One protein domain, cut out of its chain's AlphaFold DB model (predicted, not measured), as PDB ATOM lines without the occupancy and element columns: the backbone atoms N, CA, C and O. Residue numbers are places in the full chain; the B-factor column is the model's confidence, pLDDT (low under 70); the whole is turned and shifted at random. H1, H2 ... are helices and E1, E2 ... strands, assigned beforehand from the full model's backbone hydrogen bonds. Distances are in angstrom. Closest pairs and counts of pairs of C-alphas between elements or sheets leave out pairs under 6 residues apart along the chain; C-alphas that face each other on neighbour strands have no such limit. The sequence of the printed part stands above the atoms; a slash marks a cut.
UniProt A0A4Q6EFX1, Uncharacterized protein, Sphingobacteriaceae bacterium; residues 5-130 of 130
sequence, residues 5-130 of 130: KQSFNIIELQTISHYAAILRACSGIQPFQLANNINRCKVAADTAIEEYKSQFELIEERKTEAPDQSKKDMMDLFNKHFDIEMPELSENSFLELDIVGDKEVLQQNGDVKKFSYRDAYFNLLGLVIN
ATOM      1  N   LYS A   5     478.199 223.784 888.477       82.50
ATOM      2  CA  LYS A   5     479.500 224.092 887.895       82.50
ATOM      3  C   LYS A   5     480.135 222.763 887.500       82.50
ATOM      4  O   LYS A   5     480.337 221.918 888.369       82.50
ATOM      5  N   GLN A   6     480.391 222.587 886.213       88.81
ATOM      6  CA  GLN A   6     480.938 221.365 885.627       88.81
ATOM      7  C   GLN A   6     482.191 221.686 884.820       88.81
ATOM      8  O   GLN A   6     482.345 222.798 884.319       88.81
ATOM      9  N   SER A   7     483.088 220.712 884.727       92.50
ATOM     10  CA  SER A   7     484.403 220.853 884.109       92.50
ATOM     11  C   SER A   7     484.441 220.033 882.824       92.50
ATOM     12  O   SER A   7     484.324 218.813 882.888       92.50
ATOM     13  N   PHE A   8     484.629 220.697 881.682       94.44
ATOM     14  CA  PHE A   8     484.558 220.076 880.355       94.44
ATOM     15  C   PHE A   8     485.839 220.271 879.554       94.44
ATOM     16  O   PHE A   8     486.400 221.365 879.546       94.44
ATOM     17  N   ASN A   9     486.268 219.265 878.803       95.12
ATOM     18  CA  ASN A   9     487.289 219.455 877.771       95.12
ATOM     19  C   ASN A   9     486.684 220.038 876.475       95.12
ATOM     20  O   ASN A   9     485.466 220.118 876.295       95.12
ATOM     21  N   ILE A  10     487.540 220.440 875.532       95.62
ATOM     22  CA  ILE A  10     487.093 221.079 874.283       95.62
ATOM     23  C   ILE A  10     486.203 220.175 873.409       95.62
ATOM     24  O   ILE A  10     485.288 220.671 872.750       95.62
ATOM     25  N   ILE A  11     486.422 218.857 873.424       95.12
ATOM     26  CA  ILE A  11     485.642 217.890 872.632       95.12
ATOM     27  C   ILE A  11     484.218 217.786 873.191       95.12
ATOM     28  O   ILE A  11     483.242 217.798 872.435       95.12
ATOM     29  N   GLU A  12     484.086 217.736 874.513       95.00
ATOM     30  CA  GLU A  12     482.790 217.737 875.197       95.00
ATOM     31  C   GLU A  12     482.026 219.028 874.909       95.00
ATOM     32  O   GLU A  12     480.851 218.974 874.550       95.00
ATOM     33  N   LEU A  13     482.696 220.183 874.948       95.69
ATOM     34  CA  LEU A  13     482.076 221.473 874.630       95.69
ATOM     35  C   LEU A  13     481.563 221.544 873.194       95.69
ATOM     36  O   LEU A  13     480.430 221.976 872.960       95.69
ATOM     37  N   GLN A  14     482.361 221.089 872.228       96.12
ATOM     38  CA  GLN A  14     481.938 221.009 870.828       96.12
ATOM     39  C   GLN A  14     480.719 220.097 870.667       96.12
ATOM     40  O   GLN A  14     479.783 220.426 869.934       96.12
ATOM     41  N   THR A  15     480.695 218.984 871.399       94.94
ATOM     42  CA  THR A  15     479.590 218.022 871.390       94.94
ATOM     43  C   THR A  15     478.316 218.617 872.005       94.94
ATOM     44  O   THR A  15     477.236 218.501 871.418       94.94
ATOM     45  N   ILE A  16     478.431 219.334 873.129       95.19
ATOM     46  CA  ILE A  16     477.327 220.074 873.763       95.19
ATOM     47  C   ILE A  16     476.759 221.117 872.795       95.19
ATOM     48  O   ILE A  16     475.545 221.145 872.561       95.19
ATOM     49  N   SER A  17     477.619 221.951 872.198       95.62
ATOM     50  CA  SER A  17     477.195 222.977 871.236       95.62
ATOM     51  C   SER A  17     476.473 222.357 870.035       95.62
ATOM     52  O   SER A  17     475.408 222.839 869.630       95.62
ATOM     53  N   HIS A  18     476.990 221.241 869.513       94.88
ATOM     54  CA  HIS A  18     476.396 220.516 868.396       94.88
ATOM     55  C   HIS A  18     474.980 220.007 868.705       94.88
ATOM     56  O   HIS A  18     474.039 220.330 867.973       94.88
ATOM     57  N   TYR A  19     474.795 219.259 869.796       93.94
ATOM     58  CA  TYR A  19     473.476 218.722 870.143       93.94
ATOM     59  C   TYR A  19     472.477 219.820 870.498       93.94
ATOM     60  O   TYR A  19     471.331 219.783 870.044       93.94
ATOM     61  N   ALA A  20     472.910 220.860 871.213       92.38
ATOM     62  CA  ALA A  20     472.052 222.003 871.494       92.38
ATOM     63  C   ALA A  20     471.634 222.741 870.203       92.38
ATOM     64  O   ALA A  20     470.487 223.174 870.075       92.38
ATOM     65  N   ALA A  21     472.518 222.841 869.204       91.19
ATOM     66  CA  ALA A  21     472.187 223.400 867.891       91.19
ATOM     67  C   ALA A  21     471.217 222.519 867.088       91.19
ATOM     68  O   ALA A  21     470.404 223.049 866.320       91.19
ATOM     69  N   ILE A  22     471.292 221.192 867.228       90.81
ATOM     70  CA  ILE A  22     470.300 220.275 866.658       90.81
ATOM     71  C   ILE A  22     468.933 220.552 867.284       90.81
ATOM     72  O   ILE A  22     467.995 220.884 866.561       90.81
ATOM     73  N   LEU A  23     468.847 220.522 868.612       89.12
ATOM     74  CA  LEU A  23     467.597 220.682 869.354       89.12
ATOM     75  C   LEU A  23     466.925 222.037 869.124       89.12
ATOM     76  O   LEU A  23     465.709 222.094 868.997       89.12
ATOM     77  N   ARG A  24     467.689 223.124 868.975       86.88
ATOM     78  CA  ARG A  24     467.132 224.449 868.638       86.88
ATOM     79  C   ARG A  24     466.363 224.494 867.314       86.88
ATOM     80  O   ARG A  24     465.588 225.423 867.117       86.88
ATOM     81  N   ALA A  25     466.601 223.550 866.402       83.75
ATOM     82  CA  ALA A  25     465.855 223.450 865.148       83.75
ATOM     83  C   ALA A  25     464.560 222.628 865.280       83.75
ATOM     84  O   ALA A  25     463.764 222.603 864.346       83.75
ATOM     85  N   CYS A  26     464.338 221.967 866.421       83.44
ATOM     86  CA  CYS A  26     463.127 221.203 866.675       83.44
ATOM     87  C   CYS A  26     461.966 222.145 867.022       83.44
ATOM     88  O   CYS A  26     461.976 222.808 868.060       83.44
ATOM     89  N   SER A  27     460.937 222.177 866.176       72.62
ATOM     90  CA  SER A  27     459.708 222.946 866.415       72.62
ATOM     91  C   SER A  27     458.833 222.372 867.540       72.62
ATOM     92  O   SER A  27     457.972 223.081 868.058       72.62
ATOM     93  N   GLY A  28     459.053 221.110 867.933       69.25
ATOM     94  CA  GLY A  28     458.306 220.404 868.984       69.25
ATOM     95  C   GLY A  28     458.731 220.740 870.420       69.25
ATOM     96  O   GLY A  28     458.057 220.341 871.368       69.25
ATOM     97  N   ILE A  29     459.814 221.502 870.618       70.25
ATOM     98  CA  ILE A  29     460.242 221.943 871.956       70.25
ATOM     99  C   ILE A  29     459.347 223.105 872.403       70.25
ATOM    100  O   ILE A  29     459.659 224.276 872.192       70.25
ATOM    101  N   GLN A  30     458.200 222.768 872.988       60.03
ATOM    102  CA  GLN A  30     457.138 223.733 873.287       60.03
ATOM    103  C   GLN A  30     457.300 224.502 874.613       60.03
ATOM    104  O   GLN A  30     456.949 225.684 874.649       60.03
ATOM    105  N   PRO A  31     457.864 223.943 875.703       74.69
ATOM    106  CA  PRO A  31     458.124 224.726 876.899       74.69
ATOM    107  C   PRO A  31     459.256 225.716 876.659       74.69
ATOM    108  O   PRO A  31     460.426 225.347 876.518       74.69
ATOM    109  N   PHE A  32     458.902 227.000 876.714       74.31
ATOM    110  CA  PHE A  32     459.839 228.123 876.656       74.31
ATOM    111  C   PHE A  32     461.032 227.937 877.609       74.31
ATOM    112  O   PHE A  32     462.163 228.278 877.272       74.31
ATOM    113  N   GLN A  33     460.803 227.333 878.780       80.75
ATOM    114  CA  GLN A  33     461.850 227.065 879.759       80.75
ATOM    115  C   GLN A  33     462.892 226.047 879.272       80.75
ATOM    116  O   GLN A  33     464.087 226.281 879.459       80.75
ATOM    117  N   LEU A  34     462.479 224.950 878.625       84.56
ATOM    118  CA  LEU A  34     463.435 223.970 878.108       84.56
ATOM    119  C   LEU A  34     464.199 224.531 876.910       84.56
ATOM    120  O   LEU A  34     465.420 224.408 876.856       84.56
ATOM    121  N   ALA A  35     463.504 225.210 875.995       84.19
ATOM    122  CA  ALA A  35     464.142 225.890 874.871       84.19
ATOM    123  C   ALA A  35     465.207 226.893 875.352       84.19
ATOM    124  O   ALA A  35     466.318 226.942 874.815       84.19
ATOM    125  N   ASN A  36     464.911 227.640 876.421       88.06
ATOM    126  CA  ASN A  36     465.869 228.542 877.056       88.06
ATOM    127  C   ASN A  36     467.052 227.808 877.685       88.06
ATOM    128  O   ASN A  36     468.184 228.263 877.527       88.06
ATOM    129  N   ASN A  37     466.820 226.699 878.391       89.62
ATOM    130  CA  ASN A  37     467.901 225.914 878.986       89.62
ATOM    131  C   ASN A  37     468.822 225.333 877.903       89.62
ATOM    132  O   ASN A  37     470.033 225.513 877.986       89.62
ATOM    133  N   ILE A  38     468.269 224.759 876.833       89.94
ATOM    134  CA  ILE A  38     469.042 224.259 875.685       89.94
ATOM    135  C   ILE A  38     469.852 225.391 875.041       89.94
ATOM    136  O   ILE A  38     471.038 225.230 874.750       89.94
ATOM    137  N   ASN A  39     469.247 226.568 874.847       91.19
ATOM    138  CA  ASN A  39     469.969 227.713 874.300       91.19
ATOM    139  C   ASN A  39     471.095 228.191 875.230       91.19
ATOM    140  O   ASN A  39     472.167 228.552 874.753       91.19
ATOM    141  N   ARG A  40     470.882 228.163 876.550       92.12
ATOM    142  CA  ARG A  40     471.912 228.497 877.543       92.12
ATOM    143  C   ARG A  40     473.070 227.501 877.527       92.12
ATOM    144  O   ARG A  40     474.205 227.963 877.534       92.12
ATOM    145  N   CYS A  41     472.812 226.190 877.423       91.94
ATOM    146  CA  CYS A  41     473.868 225.185 877.220       91.94
ATOM    147  C   CYS A  41     474.723 225.535 876.001       91.94
ATOM    148  O   CYS A  41     475.948 225.574 876.090       91.94
ATOM    149  N   LYS A  42     474.071 225.847 874.871       94.75
ATOM    150  CA  LYS A  42     474.772 226.210 873.637       94.75
ATOM    151  C   LYS A  42     475.667 227.433 873.831       94.75
ATOM    152  O   LYS A  42     476.840 227.380 873.497       94.75
ATOM    153  N   VAL A  43     475.115 228.523 874.363       95.25
ATOM    154  CA  VAL A  43     475.849 229.787 874.538       95.25
ATOM    155  C   VAL A  43     477.034 229.614 875.487       95.25
ATOM    156  O   VAL A  43     478.112 230.138 875.212       95.25
ATOM    157  N   ALA A  44     476.853 228.871 876.580       93.88
ATOM    158  CA  ALA A  44     477.920 228.596 877.532       93.88
ATOM    159  C   ALA A  44     479.060 227.789 876.883       93.88
ATOM    160  O   ALA A  44     480.224 228.170 877.004       93.88
ATOM    161  N   ALA A  45     478.723 226.739 876.125       94.75
ATOM    162  CA  ALA A  45     479.703 225.944 875.388       94.75
ATOM    163  C   ALA A  45     480.415 226.758 874.297       94.75
ATOM    164  O   ALA A  45     481.640 226.731 874.222       94.75
ATOM    165  N   ASP A  46     479.674 227.524 873.491       96.38
ATOM    166  CA  ASP A  46     480.244 228.369 872.436       96.38
ATOM    167  C   ASP A  46     481.223 229.395 873.005       96.38
ATOM    168  O   ASP A  46     482.300 229.582 872.454       96.38
ATOM    169  N   THR A  47     480.883 230.024 874.132       96.12
ATOM    170  CA  THR A  47     481.755 231.020 874.772       96.12
ATOM    171  C   THR A  47     483.097 230.402 875.169       96.12
ATOM    172  O   THR A  47     484.144 230.980 874.890       96.12
ATOM    173  N   ALA A  48     483.083 229.206 875.762       95.00
ATOM    174  CA  ALA A  48     484.309 228.498 876.124       95.00
ATOM    175  C   ALA A  48     485.093 227.994 874.897       95.00
ATOM    176  O   ALA A  48     486.322 228.018 874.899       95.00
ATOM    177  N   ILE A  49     484.405 227.588 873.823       96.94
ATOM    178  CA  ILE A  49     485.044 227.228 872.547       96.94
ATOM    179  C   ILE A  49     485.752 228.441 871.934       96.94
ATOM    180  O   ILE A  49     486.870 228.306 871.444       96.94
ATOM    181  N   GLU A  50     485.129 229.619 871.951       96.62
ATOM    182  CA  GLU A  50     485.763 230.848 871.462       96.62
ATOM    183  C   GLU A  50     486.960 231.250 872.337       96.62
ATOM    184  O   GLU A  50     488.002 231.637 871.808       96.62
ATOM    185  N   GLU A  51     486.876 231.067 873.660       95.44
ATOM    186  CA  GLU A  51     488.020 231.259 874.562       95.44
ATOM    187  C   GLU A  51     489.186 230.313 874.214       95.44
ATOM    188  O   GLU A  51     490.339 230.745 874.133       95.44
ATOM    189  N   TYR A  52     488.886 229.034 873.958       96.00
ATOM    190  CA  TYR A  52     489.865 228.046 873.504       96.00
ATOM    191  C   TYR A  52     490.515 228.464 872.179       96.00
ATOM    192  O   TYR A  52     491.739 228.426 872.065       96.00
ATOM    193  N   LYS A  53     489.721 228.888 871.186       96.12
ATOM    194  CA  LYS A  53     490.233 229.335 869.878       96.12
ATOM    195  C   LYS A  53     491.154 230.542 870.014       96.12
ATOM    196  O   LYS A  53     492.236 230.535 869.444       96.12
ATOM    197  N   SER A  54     490.767 231.528 870.821       95.75
ATOM    198  CA  SER A  54     491.602 232.703 871.071       95.75
ATOM    199  C   SER A  54     492.937 232.327 871.728       95.75
ATOM    200  O   SER A  54     493.987 232.810 871.310       95.75
ATOM    201  N   GLN A  55     492.934 231.420 872.712       94.75
ATOM    202  CA  GLN A  55     494.178 230.912 873.310       94.75
ATOM    203  C   GLN A  55     495.032 230.144 872.299       94.75
ATOM    204  O   GLN A  55     496.246 230.328 872.268       94.75
ATOM    205  N   PHE A  56     494.410 229.321 871.459       94.94
ATOM    206  CA  PHE A  56     495.094 228.575 870.407       94.94
ATOM    207  C   PHE A  56     495.795 229.512 869.413       94.94
ATOM    208  O   PHE A  56     496.973 229.319 869.116       94.94
ATOM    209  N   GLU A  57     495.098 230.549 868.941       95.56
ATOM    210  CA  GLU A  57     495.649 231.556 868.027       95.56
ATOM    211  C   GLU A  57     496.871 232.258 868.635       95.56
ATOM    212  O   GLU A  57     497.921 232.319 867.997       95.56
ATOM    213  N   LEU A  58     496.791 232.674 869.903       94.44
ATOM    214  CA  LEU A  58     497.914 233.300 870.614       94.44
ATOM    215  C   LEU A  58     499.143 232.383 870.733       94.44
ATOM    216  O   LEU A  58     500.279 232.867 870.739       94.44
ATOM    217  N   ILE A  59     498.943 231.070 870.867       94.19
ATOM    218  CA  ILE A  59     500.052 230.110 870.936       94.19
ATOM    219  C   ILE A  59     500.674 229.889 869.551       94.19
ATOM    220  O   ILE A  59     501.906 229.817 869.441       94.19
ATOM    221  N   GLU A  60     499.854 229.812 868.498       91.88
ATOM    222  CA  GLU A  60     500.329 229.694 867.113       91.88
ATOM    223  C   GLU A  60     501.106 230.942 866.666       91.88
ATOM    224  O   GLU A  60     502.145 230.796 866.021       91.88
ATOM    225  N   GLU A  61     500.697 232.150 867.066       92.62
ATOM    226  CA  GLU A  61     501.431 233.392 866.764       92.62
ATOM    227  C   GLU A  61     502.869 233.385 867.313       92.62
ATOM    228  O   GLU A  61     503.785 233.894 866.668       92.62
ATOM    229  N   ARG A  62     503.098 232.762 868.476       89.81
ATOM    230  CA  ARG A  62     504.418 232.700 869.139       89.81
ATOM    231  C   ARG A  62     505.299 231.546 868.663       89.81
ATOM    232  O   ARG A  62     506.466 231.450 869.045       89.81
ATOM    233  N   LYS A  63     504.761 230.656 867.829       90.44
ATOM    234  CA  LYS A  63     505.399 229.395 867.424       90.44
ATOM    235  C   LYS A  63     506.707 229.577 866.666       90.44
ATOM    236  O   LYS A  63     507.586 228.723 866.758       90.44
ATOM    237  N   THR A  64     506.837 230.662 865.913       88.94
ATOM    238  CA  THR A  64     508.063 231.008 865.178       88.94
ATOM    239  C   THR A  64     509.190 231.444 866.112       88.94
ATOM    240  O   THR A  64     510.349 231.141 865.841       88.94
ATOM    241  N   GLU A  65     508.857 232.114 867.216       92.00
ATOM    242  CA  GLU A  65     509.815 232.667 868.178       92.00
ATOM    243  C   GLU A  65     510.192 231.659 869.274       92.00
ATOM    244  O   GLU A  65     511.339 231.631 869.722       92.00
ATOM    245  N   ALA A  66     509.250 230.806 869.692       92.12
ATOM    246  CA  ALA A  66     509.434 229.853 870.789       92.12
ATOM    247  C   ALA A  66     508.763 228.485 870.510       92.12
ATOM    248  O   ALA A  66     507.828 228.092 871.212       92.12
ATOM    249  N   PRO A  67     509.242 227.709 869.518       91.25
ATOM    250  CA  PRO A  67     508.552 226.515 869.018       91.25
ATOM    251  C   PRO A  67     508.351 225.411 870.062       91.25
ATOM    252  O   PRO A  67     507.303 224.765 870.077       91.25
ATOM    253  N   ASP A  68     509.330 225.178 870.940       93.94
ATOM    254  CA  ASP A  68     509.220 224.135 871.967       93.94
ATOM    255  C   ASP A  68     508.264 224.538 873.096       93.94
ATOM    256  O   ASP A  68     507.507 223.698 873.586       93.94
ATOM    257  N   GLN A  69     508.230 225.828 873.453       92.50
ATOM    258  CA  GLN A  69     507.268 226.348 874.423       92.50
ATOM    259  C   GLN A  69     505.848 226.310 873.852       92.50
ATOM    260  O   GLN A  69     504.955 225.780 874.506       92.50
ATOM    261  N   SER A  70     505.651 226.751 872.603       92.88
ATOM    262  CA  SER A  70     504.344 226.679 871.941       92.88
ATOM    263  C   SER A  70     503.818 225.245 871.862       92.88
ATOM    264  O   SER A  70     502.641 225.019 872.113       92.88
ATOM    265  N   LYS A  71     504.661 224.240 871.579       93.88
ATOM    266  CA  LYS A  71     504.223 222.829 871.601       93.88
ATOM    267  C   LYS A  71     503.711 222.397 872.973       93.88
ATOM    268  O   LYS A  71     502.706 221.691 873.044       93.88
ATOM    269  N   LYS A  72     504.403 222.797 874.043       94.81
ATOM    270  CA  LYS A  72     503.987 222.493 875.413       94.81
ATOM    271  C   LYS A  72     502.660 223.176 875.744       94.81
ATOM    272  O   LYS A  72     501.733 222.496 876.167       94.81
ATOM    273  N   ASP A  73     502.546 224.468 875.455       94.31
ATOM    274  CA  ASP A  73     501.335 225.249 875.721       94.31
ATOM    275  C   ASP A  73     500.128 224.708 874.935       94.31
ATOM    276  O   ASP A  73     499.024 224.645 875.468       94.31
ATOM    277  N   MET A  74     500.327 224.243 873.695       94.12
ATOM    278  CA  MET A  74     499.280 223.586 872.896       94.12
ATOM    279  C   MET A  74     498.803 222.283 873.531       94.12
ATOM    280  O   MET A  74     497.607 221.997 873.546       94.12
ATOM    281  N   MET A  75     499.733 221.480 874.046       94.38
ATOM    282  CA  MET A  75     499.407 220.225 874.715       94.38
ATOM    283  C   MET A  75     498.691 220.479 876.046       94.38
ATOM    284  O   MET A  75     497.724 219.786 876.360       94.38
ATOM    285  N   ASP A  76     499.102 221.502 876.792       95.25
ATOM    286  CA  ASP A  76     498.431 221.927 878.021       95.25
ATOM    287  C   ASP A  76     497.022 222.469 877.720       95.25
ATOM    288  O   ASP A  76     496.063 222.095 878.395       95.25
ATOM    289  N   LEU A  77     496.864 223.272 876.661       94.44
ATOM    290  CA  LEU A  77     495.568 223.786 876.210       94.44
ATOM    291  C   LEU A  77     494.631 222.661 875.752       94.44
ATOM    292  O   LEU A  77     493.449 222.683 876.083       94.44
ATOM    293  N   PHE A  78     495.139 221.655 875.039       91.81
ATOM    294  CA  PHE A  78     494.337 220.502 874.618       91.81
ATOM    295  C   PHE A  78     493.816 219.685 875.812       91.81
ATOM    296  O   PHE A  78     492.694 219.184 875.778       91.81
ATOM    297  N   ASN A  79     494.608 219.588 876.884       93.44
ATOM    298  CA  ASN A  79     494.224 218.906 878.123       93.44
ATOM    299  C   ASN A  79     493.457 219.811 879.107       93.44
ATOM    300  O   ASN A  79     493.012 219.346 880.165       93.44
ATOM    301  N   LYS A  80     493.303 221.104 878.789       93.94
ATOM    302  CA  LYS A  80     492.603 222.066 879.640       93.94
ATOM    303  C   LYS A  80     491.129 221.697 879.732       93.94
ATOM    304  O   LYS A  80     490.466 221.421 878.733       93.94
ATOM    305  N   HIS A  81     490.623 221.758 880.956       94.81
ATOM    306  CA  HIS A  81     489.197 221.696 881.212       94.81
ATOM    307  C   HIS A  81     488.666 223.087 881.563       94.81
ATOM    308  O   HIS A  81     489.349 223.896 882.198       94.81
ATOM    309  N   PHE A  82     487.447 223.362 881.117       92.94
ATOM    310  CA  PHE A  82     486.738 224.614 881.290       92.94
ATOM    311  C   PHE A  82     485.613 224.418 882.293       92.94
ATOM    312  O   PHE A  82     484.683 223.638 882.089       92.94
ATOM    313  N   ASP A  83     485.722 225.177 883.367       93.38
ATOM    314  CA  ASP A  83     484.760 225.269 884.447       93.38
ATOM    315  C   ASP A  83     483.572 226.148 884.029       93.38
ATOM    316  O   ASP A  83     483.674 227.377 884.005       93.38
ATOM    317  N   ILE A  84     482.435 225.535 883.706       91.19
ATOM    318  CA  ILE A  84     481.272 226.217 883.132       91.19
ATOM    319  C   ILE A  84     480.020 225.933 883.956       91.19
ATOM    320  O   ILE A  84     479.772 224.818 884.413       91.19
ATOM    321  N   GLU A  85     479.201 226.966 884.134       90.44
ATOM    322  CA  GLU A  85     477.869 226.828 884.713       90.44
ATOM    323  C   GLU A  85     476.876 226.355 883.650       90.44
ATOM    324  O   GLU A  85     476.464 227.134 882.784       90.44
ATOM    325  N   MET A  86     476.450 225.098 883.746       88.88
ATOM    326  CA  MET A  86     475.408 224.560 882.875       88.88
ATOM    327  C   MET A  86     474.028 224.678 883.537       88.88
ATOM    328  O   MET A  86     473.896 224.592 884.765       88.88
ATOM    329  N   PRO A  87     472.968 224.938 882.752       86.88
ATOM    330  CA  PRO A  87     471.611 224.853 883.258       86.88
ATOM    331  C   PRO A  87     471.233 223.388 883.493       86.88
ATOM    332  O   PRO A  87     471.634 222.496 882.753       86.88
ATOM    333  N   GLU A  88     470.399 223.165 884.501       82.88
ATOM    334  CA  GLU A  88     469.851 221.848 884.798       82.88
ATOM    335  C   GLU A  88     468.931 221.379 883.657       82.88
ATOM    336  O   GLU A  88     467.969 222.066 883.281       82.88
ATOM    337  N   LEU A  89     469.245 220.207 883.110       86.44
ATOM    338  CA  LEU A  89     468.386 219.433 882.219       86.44
ATOM    339  C   LEU A  89     467.958 218.157 882.952       86.44
ATOM    340  O   LEU A  89     468.636 217.709 883.871       86.44
ATOM    341  N   SER A  90     466.827 217.569 882.566       88.00
ATOM    342  CA  SER A  90     466.350 216.320 883.168       88.00
ATOM    343  C   SER A  90     465.591 215.460 882.167       88.00
ATOM    344  O   SER A  90     465.030 215.973 881.196       88.00
ATOM    345  N   GLU A  91     465.527 214.152 882.419       87.00
ATOM    346  CA  GLU A  91     464.692 213.240 881.626       87.00
ATOM    347  C   GLU A  91     463.209 213.618 881.712       87.00
ATOM    348  O   GLU A  91     462.510 213.629 880.704       87.00
ATOM    349  N   ASN A  92     462.740 214.025 882.895       84.88
ATOM    350  CA  ASN A  92     461.352 214.444 883.101       84.88
ATOM    351  C   ASN A  92     460.962 215.625 882.202       84.88
ATOM    352  O   ASN A  92     459.871 215.627 881.645       84.88
ATOM    353  N   SER A  93     461.878 216.579 881.987       79.38
ATOM    354  CA  SER A  93     461.632 217.722 881.092       79.38
ATOM    355  C   SER A  93     461.429 217.304 879.631       79.38
ATOM    356  O   SER A  93     460.877 218.077 878.855       79.38
ATOM    357  N   PHE A  94     461.891 216.110 879.246       78.44
ATOM    358  CA  PHE A  94     461.683 215.532 877.920       78.44
ATOM    359  C   PHE A  94     460.382 214.735 877.825       78.44
ATOM    360  O   PHE A  94     459.716 214.797 876.800       78.44
ATOM    361  N   LEU A  95     460.010 213.992 878.874       76.44
ATOM    362  CA  LEU A  95     458.803 213.149 878.879       76.44
ATOM    363  C   LEU A  95     457.508 213.943 878.663       76.44
ATOM    364  O   LEU A  95     456.529 213.398 878.166       76.44
ATOM    365  N   GLU A  96     457.512 215.224 879.018       71.75
ATOM    366  CA  GLU A  96     456.386 216.141 878.818       71.75
ATOM    367  C   GLU A  96     456.299 216.694 877.382       71.75
ATOM    368  O   GLU A  96     455.433 217.521 877.093       71.75
ATOM    369  N   LEU A  97     457.190 216.267 876.477       70.12
ATOM    370  CA  LEU A  97     457.325 216.824 875.133       70.12
ATOM    371  C   LEU A  97     457.022 215.832 874.029       70.12
ATOM    372  O   LEU A  97     457.421 214.671 874.067       70.12
ATOM    373  N   ASP A  98     456.448 216.373 872.959       69.12
ATOM    374  CA  ASP A  98     456.344 215.696 871.677       69.12
ATOM    375  C   ASP A  98     457.556 216.054 870.795       69.12
ATOM    376  O   ASP A  98     457.487 216.873 869.875       69.12
ATOM    377  N   ILE A  99     458.726 215.499 871.138       69.69
ATOM    378  CA  ILE A  99     459.942 215.621 870.321       69.69
ATOM    379  C   ILE A  99     459.982 214.459 869.327       69.69
ATOM    380  O   ILE A  99     460.452 213.363 869.642       69.69
ATOM    381  N   VAL A 100     459.513 214.718 868.105       75.38
ATOM    382  CA  VAL A 100     459.504 213.754 866.997       75.38
ATOM    383  C   VAL A 100     460.240 214.331 865.790       75.38
ATOM    384  O   VAL A 100     460.091 215.506 865.450       75.38
ATOM    385  N   GLY A 101     461.030 213.485 865.128       83.38
ATOM    386  CA  GLY A 101     461.706 213.795 863.871       83.38
ATOM    387  C   GLY A 101     463.224 213.907 863.977       83.38
ATOM    388  O   GLY A 101     463.822 213.715 865.039       83.38
ATOM    389  N   ASP A 102     463.824 214.245 862.840       88.69
ATOM    390  CA  ASP A 102     465.267 214.314 862.655       88.69
ATOM    391  C   ASP A 102     465.695 215.688 862.137       88.69
ATOM    392  O   ASP A 102     464.943 216.389 861.451       88.69
ATOM    393  N   LYS A 103     466.953 216.037 862.401       88.00
ATOM    394  CA  LYS A 103     467.668 217.100 861.701       88.00
ATOM    395  C   LYS A 103     468.652 216.505 860.708       88.00
ATOM    396  O   LYS A 103     469.506 215.698 861.073       88.00
ATOM    397  N   GLU A 104     468.571 216.961 859.468       90.69
ATOM    398  CA  GLU A 104     469.594 216.715 858.456       90.69
ATOM    399  C   GLU A 104     470.733 217.729 858.623       90.69
ATOM    400  O   GLU A 104     470.512 218.941 858.674       90.69
ATOM    401  N   VAL A 105     471.962 217.229 858.754       87.25
ATOM    402  CA  VAL A 105     473.173 218.041 858.916       87.25
ATOM    403  C   VAL A 105     474.159 217.681 857.814       87.25
ATOM    404  O   VAL A 105     474.630 216.541 857.749       87.25
ATOM    405  N   LEU A 106     474.495 218.671 856.984       88.44
ATOM    406  CA  LEU A 106     475.553 218.563 855.986       88.44
ATOM    407  C   LEU A 106     476.914 218.471 856.688       88.44
ATOM    408  O   LEU A 106     477.299 219.356 857.453       88.44
ATOM    409  N   GLN A 107     477.618 217.376 856.444       86.62
ATOM    410  CA  GLN A 107     478.957 217.106 856.939       86.62
ATOM    411  C   GLN A 107     480.004 217.796 856.053       86.62
ATOM    412  O   GLN A 107     479.745 218.155 854.905       86.62
ATOM    413  N   GLN A 108     481.224 217.952 856.570       79.38
ATOM    414  CA  GLN A 108     482.323 218.607 855.843       79.38
ATOM    415  C   GLN A 108     482.753 217.856 854.573       79.38
ATOM    416  O   GLN A 108     483.275 218.469 853.648       79.38
ATOM    417  N   ASN A 109     482.520 216.543 854.511       85.62
ATOM    418  CA  ASN A 109     482.785 215.715 853.333       85.62
ATOM    419  C   ASN A 109     481.660 215.775 852.277       85.62
ATOM    420  O   ASN A 109     481.762 215.105 851.254       85.62
ATOM    421  N   GLY A 110     480.605 216.564 852.515       86.31
ATOM    422  CA  GLY A 110     479.451 216.698 851.625       86.31
ATOM    423  C   GLY A 110     478.302 215.727 851.908       86.31
ATOM    424  O   GLY A 110     477.244 215.867 851.299       86.31
ATOM    425  N   ASP A 111     478.460 214.787 852.844       91.62
ATOM    426  CA  ASP A 111     477.399 213.840 853.190       91.62
ATOM    427  C   ASP A 111     476.310 214.491 854.048       91.62
ATOM    428  O   ASP A 111     476.575 215.364 854.875       91.62
ATOM    429  N   VAL A 112     475.070 214.022 853.917       90.44
ATOM    430  CA  VAL A 112     473.973 214.412 854.811       90.44
ATOM    431  C   VAL A 112     473.783 213.331 855.867       90.44
ATOM    432  O   VAL A 112     473.461 212.186 855.550       90.44
ATOM    433  N   LYS A 113     473.942 213.701 857.140       90.62
ATOM    434  CA  LYS A 113     473.678 212.814 858.278       90.62
ATOM    435  C   LYS A 113     472.401 213.235 858.997       90.62
ATOM    436  O   LYS A 113     472.195 214.419 859.258       90.62
ATOM    437  N   LYS A 114     471.559 212.255 859.331       90.81
ATOM    438  CA  LYS A 114     470.338 212.449 860.123       90.81
ATOM    439  C   LYS A 114     470.631 212.272 861.603       90.81
ATOM    440  O   LYS A 114     471.287 211.307 861.992       90.81
ATOM    441  N   PHE A 115     470.131 213.201 862.405       89.56
ATOM    442  CA  PHE A 115     470.210 213.162 863.857       89.56
ATOM    443  C   PHE A 115     468.809 213.268 864.442       89.56
ATOM    444  O   PHE A 115     468.151 214.294 864.266       89.56
ATOM    445  N   SER A 116     468.385 212.237 865.167       91.69
ATOM    446  CA  SER A 116     467.130 212.264 865.913       91.69
ATOM    447  C   SER A 116     467.179 213.331 866.996       91.69
ATOM    448  O   SER A 116     468.149 213.421 867.757       91.69
ATOM    449  N   TYR A 117     466.119 214.138 867.095       90.00
ATOM    450  CA  TYR A 117     466.006 215.134 868.162       90.00
ATOM    451  C   TYR A 117     465.973 214.481 869.548       90.00
ATOM    452  O   TYR A 117     466.500 215.048 870.502       90.00
ATOM    453  N   ARG A 118     465.414 213.270 869.659       89.88
ATOM    454  CA  ARG A 118     465.428 212.495 870.905       89.88
ATOM    455  C   ARG A 118     466.856 212.163 871.319       89.88
ATOM    456  O   ARG A 118     467.255 212.480 872.436       89.88
ATOM    457  N   ASP A 119     467.631 211.568 870.419       90.88
ATOM    458  CA  ASP A 119     469.002 211.154 870.725       90.88
ATOM    459  C   ASP A 119     469.882 212.369 871.020       90.88
ATOM    460  O   ASP A 119     470.673 212.349 871.961       90.88
ATOM    461  N   ALA A 120     469.694 213.469 870.284       90.81
ATOM    462  CA  ALA A 120     470.372 214.728 870.568       90.81
ATOM    463  C   ALA A 120     470.080 215.236 871.991       90.81
ATOM    464  O   ALA A 120     470.993 215.719 872.658       90.81
ATOM    465  N   TYR A 121     468.842 215.096 872.477       90.81
ATOM    466  CA  TYR A 121     468.489 215.473 873.846       90.81
ATOM    467  C   TYR A 121     469.200 214.608 874.880       90.81
ATOM    468  O   TYR A 121     469.851 215.145 875.771       90.81
ATOM    469  N   PHE A 122     469.107 213.285 874.763       91.25
ATOM    470  CA  PHE A 122     469.705 212.383 875.751       91.25
ATOM    471  C   PHE A 122     471.236 212.408 875.724       91.25
ATOM    472  O   PHE A 122     471.861 212.316 876.778       91.25
ATOM    473  N   ASN A 123     471.851 212.624 874.560       92.88
ATOM    474  CA  ASN A 123     473.295 212.825 874.475       92.88
ATOM    475  C   ASN A 123     473.725 214.148 875.122       92.88
ATOM    476  O   ASN A 123     474.724 214.180 875.834       92.88
ATOM    477  N   LEU A 124     472.966 215.233 874.919       91.69
ATOM    478  CA  LEU A 124     473.205 216.493 875.625       91.69
ATOM    479  C   LEU A 124     473.042 216.308 877.139       91.69
ATOM    480  O   LEU A 124     473.895 216.748 877.903       91.69
ATOM    481  N   LEU A 125     471.976 215.626 877.560       90.94
ATOM    482  CA  LEU A 125     471.671 215.335 878.956       90.94
ATOM    483  C   LEU A 125     472.804 214.564 879.643       90.94
ATOM    484  O   LEU A 125     473.247 214.961 880.716       90.94
ATOM    485  N   GLY A 126     473.299 213.502 879.000       89.25
ATOM    486  CA  GLY A 126     474.395 212.684 879.521       89.25
ATOM    487  C   GLY A 126     475.703 213.456 879.696       89.25
ATOM    488  O   GLY A 126     476.500 213.103 880.556       89.25
ATOM    489  N   LEU A 127     475.913 214.532 878.934       89.00
ATOM    490  CA  LEU A 127     477.078 215.404 879.099       89.00
ATOM    491  C   LEU A 127     476.893 216.394 880.253       89.00
ATOM    492  O   LEU A 127     477.840 216.641 880.987       89.00
ATOM    493  N   VAL A 128     475.692 216.950 880.434       85.56
ATOM    494  CA  VAL A 128     475.449 218.020 881.421       85.56
ATOM    495  C   VAL A 128     474.975 217.535 882.794       85.56
ATOM    496  O   VAL A 128     474.752 218.359 883.676       85.56
ATOM    497  N   ILE A 129     474.766 216.235 883.004       79.81
ATOM    498  CA  ILE A 129     474.414 215.668 884.323       79.81
ATOM    499  C   ILE A 129     475.614 215.005 885.019       79.81
ATOM    500  O   ILE A 129     475.558 214.818 886.235       79.81
ATOM    501  N   ASN A 130     476.688 214.691 884.285       57.91
ATOM    502  CA  ASN A 130     477.899 214.084 884.852       57.91
ATOM    503  C   ASN A 130     478.585 214.961 885.912       57.91
ATOM    504  O   ASN A 130     478.543 216.212 885.800       57.91
TER     505      ASN A 130
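What this domain is: This is residues 5 to 130 of the 130 residues of an uncharacterized protein of Sphingobacteriaceae bacterium (UniProt A0A4Q6EFX1). One long helix, H2, runs along most of the length, with H1 packed on its middle, H3 folded back along its last part, and H5 packed on H1 largely away from H2. Of two small antiparallel sheets, E1 with E2 lies beside the middle of H2, while the hairpin of E3 and E4 lies by the last residues of H1. The 126 printed residues have five named helices and four strands, in the order E1 H1 H2 H3 E2 H4 E3 E4 H5; the class is mixed. The whole is loose, with a radius of gyration of the C-alphas of 17.2 A, and spans 56 by 37 by 19 A.

Where its parts are: E3 is residues 102 to 106 and E4 112 to 116; E1 is 5 to 8, from C-alpha 5 at (479.500, 224.092, 887.895), and E2 82 to 86. H2, residues 32 to 61, is 43.1 A long, H1, 10 to 23, 20.1 A, and H3, 67 to 78, 16.4 A. H4 is residues 92 to 95; H5, 117 to 128, is 16.5 A long and ends with C-alpha 128 at (475.449, 218.020, 881.421).

How they stand to each other: In the hairpin of E3 and E4, N 103 and O 115 are 2.8 A apart, within hydrogen-bond range. H1 and H5 touch, closest at C-alphas 19 and 120, 5.1 A. H2 touches H1 with residues 38 to 52 alone, C-alphas 42 and 17 being closest at 4.7 A; they run opposite ways at 36 degrees, a tilt only just steep. H2 and H3 touch, closest at C-alphas 59 and 70, 5.6 A. Antiparallel E1 and E2 have N 6 and O 84 at 2.9 A, within hydrogen-bond range. Every O i to N i+4 pair is within hydrogen-bond range in H1, H2, H3 and H5; H4 is too short for one.

The domain as a whole: The C-alphas farthest apart, of Glu 65 and Glu 96, are 56.9 A apart. The printed part has no cut and no long link. The pLDDT is under 70 at residues 28, 30, 98 to 99 and 130.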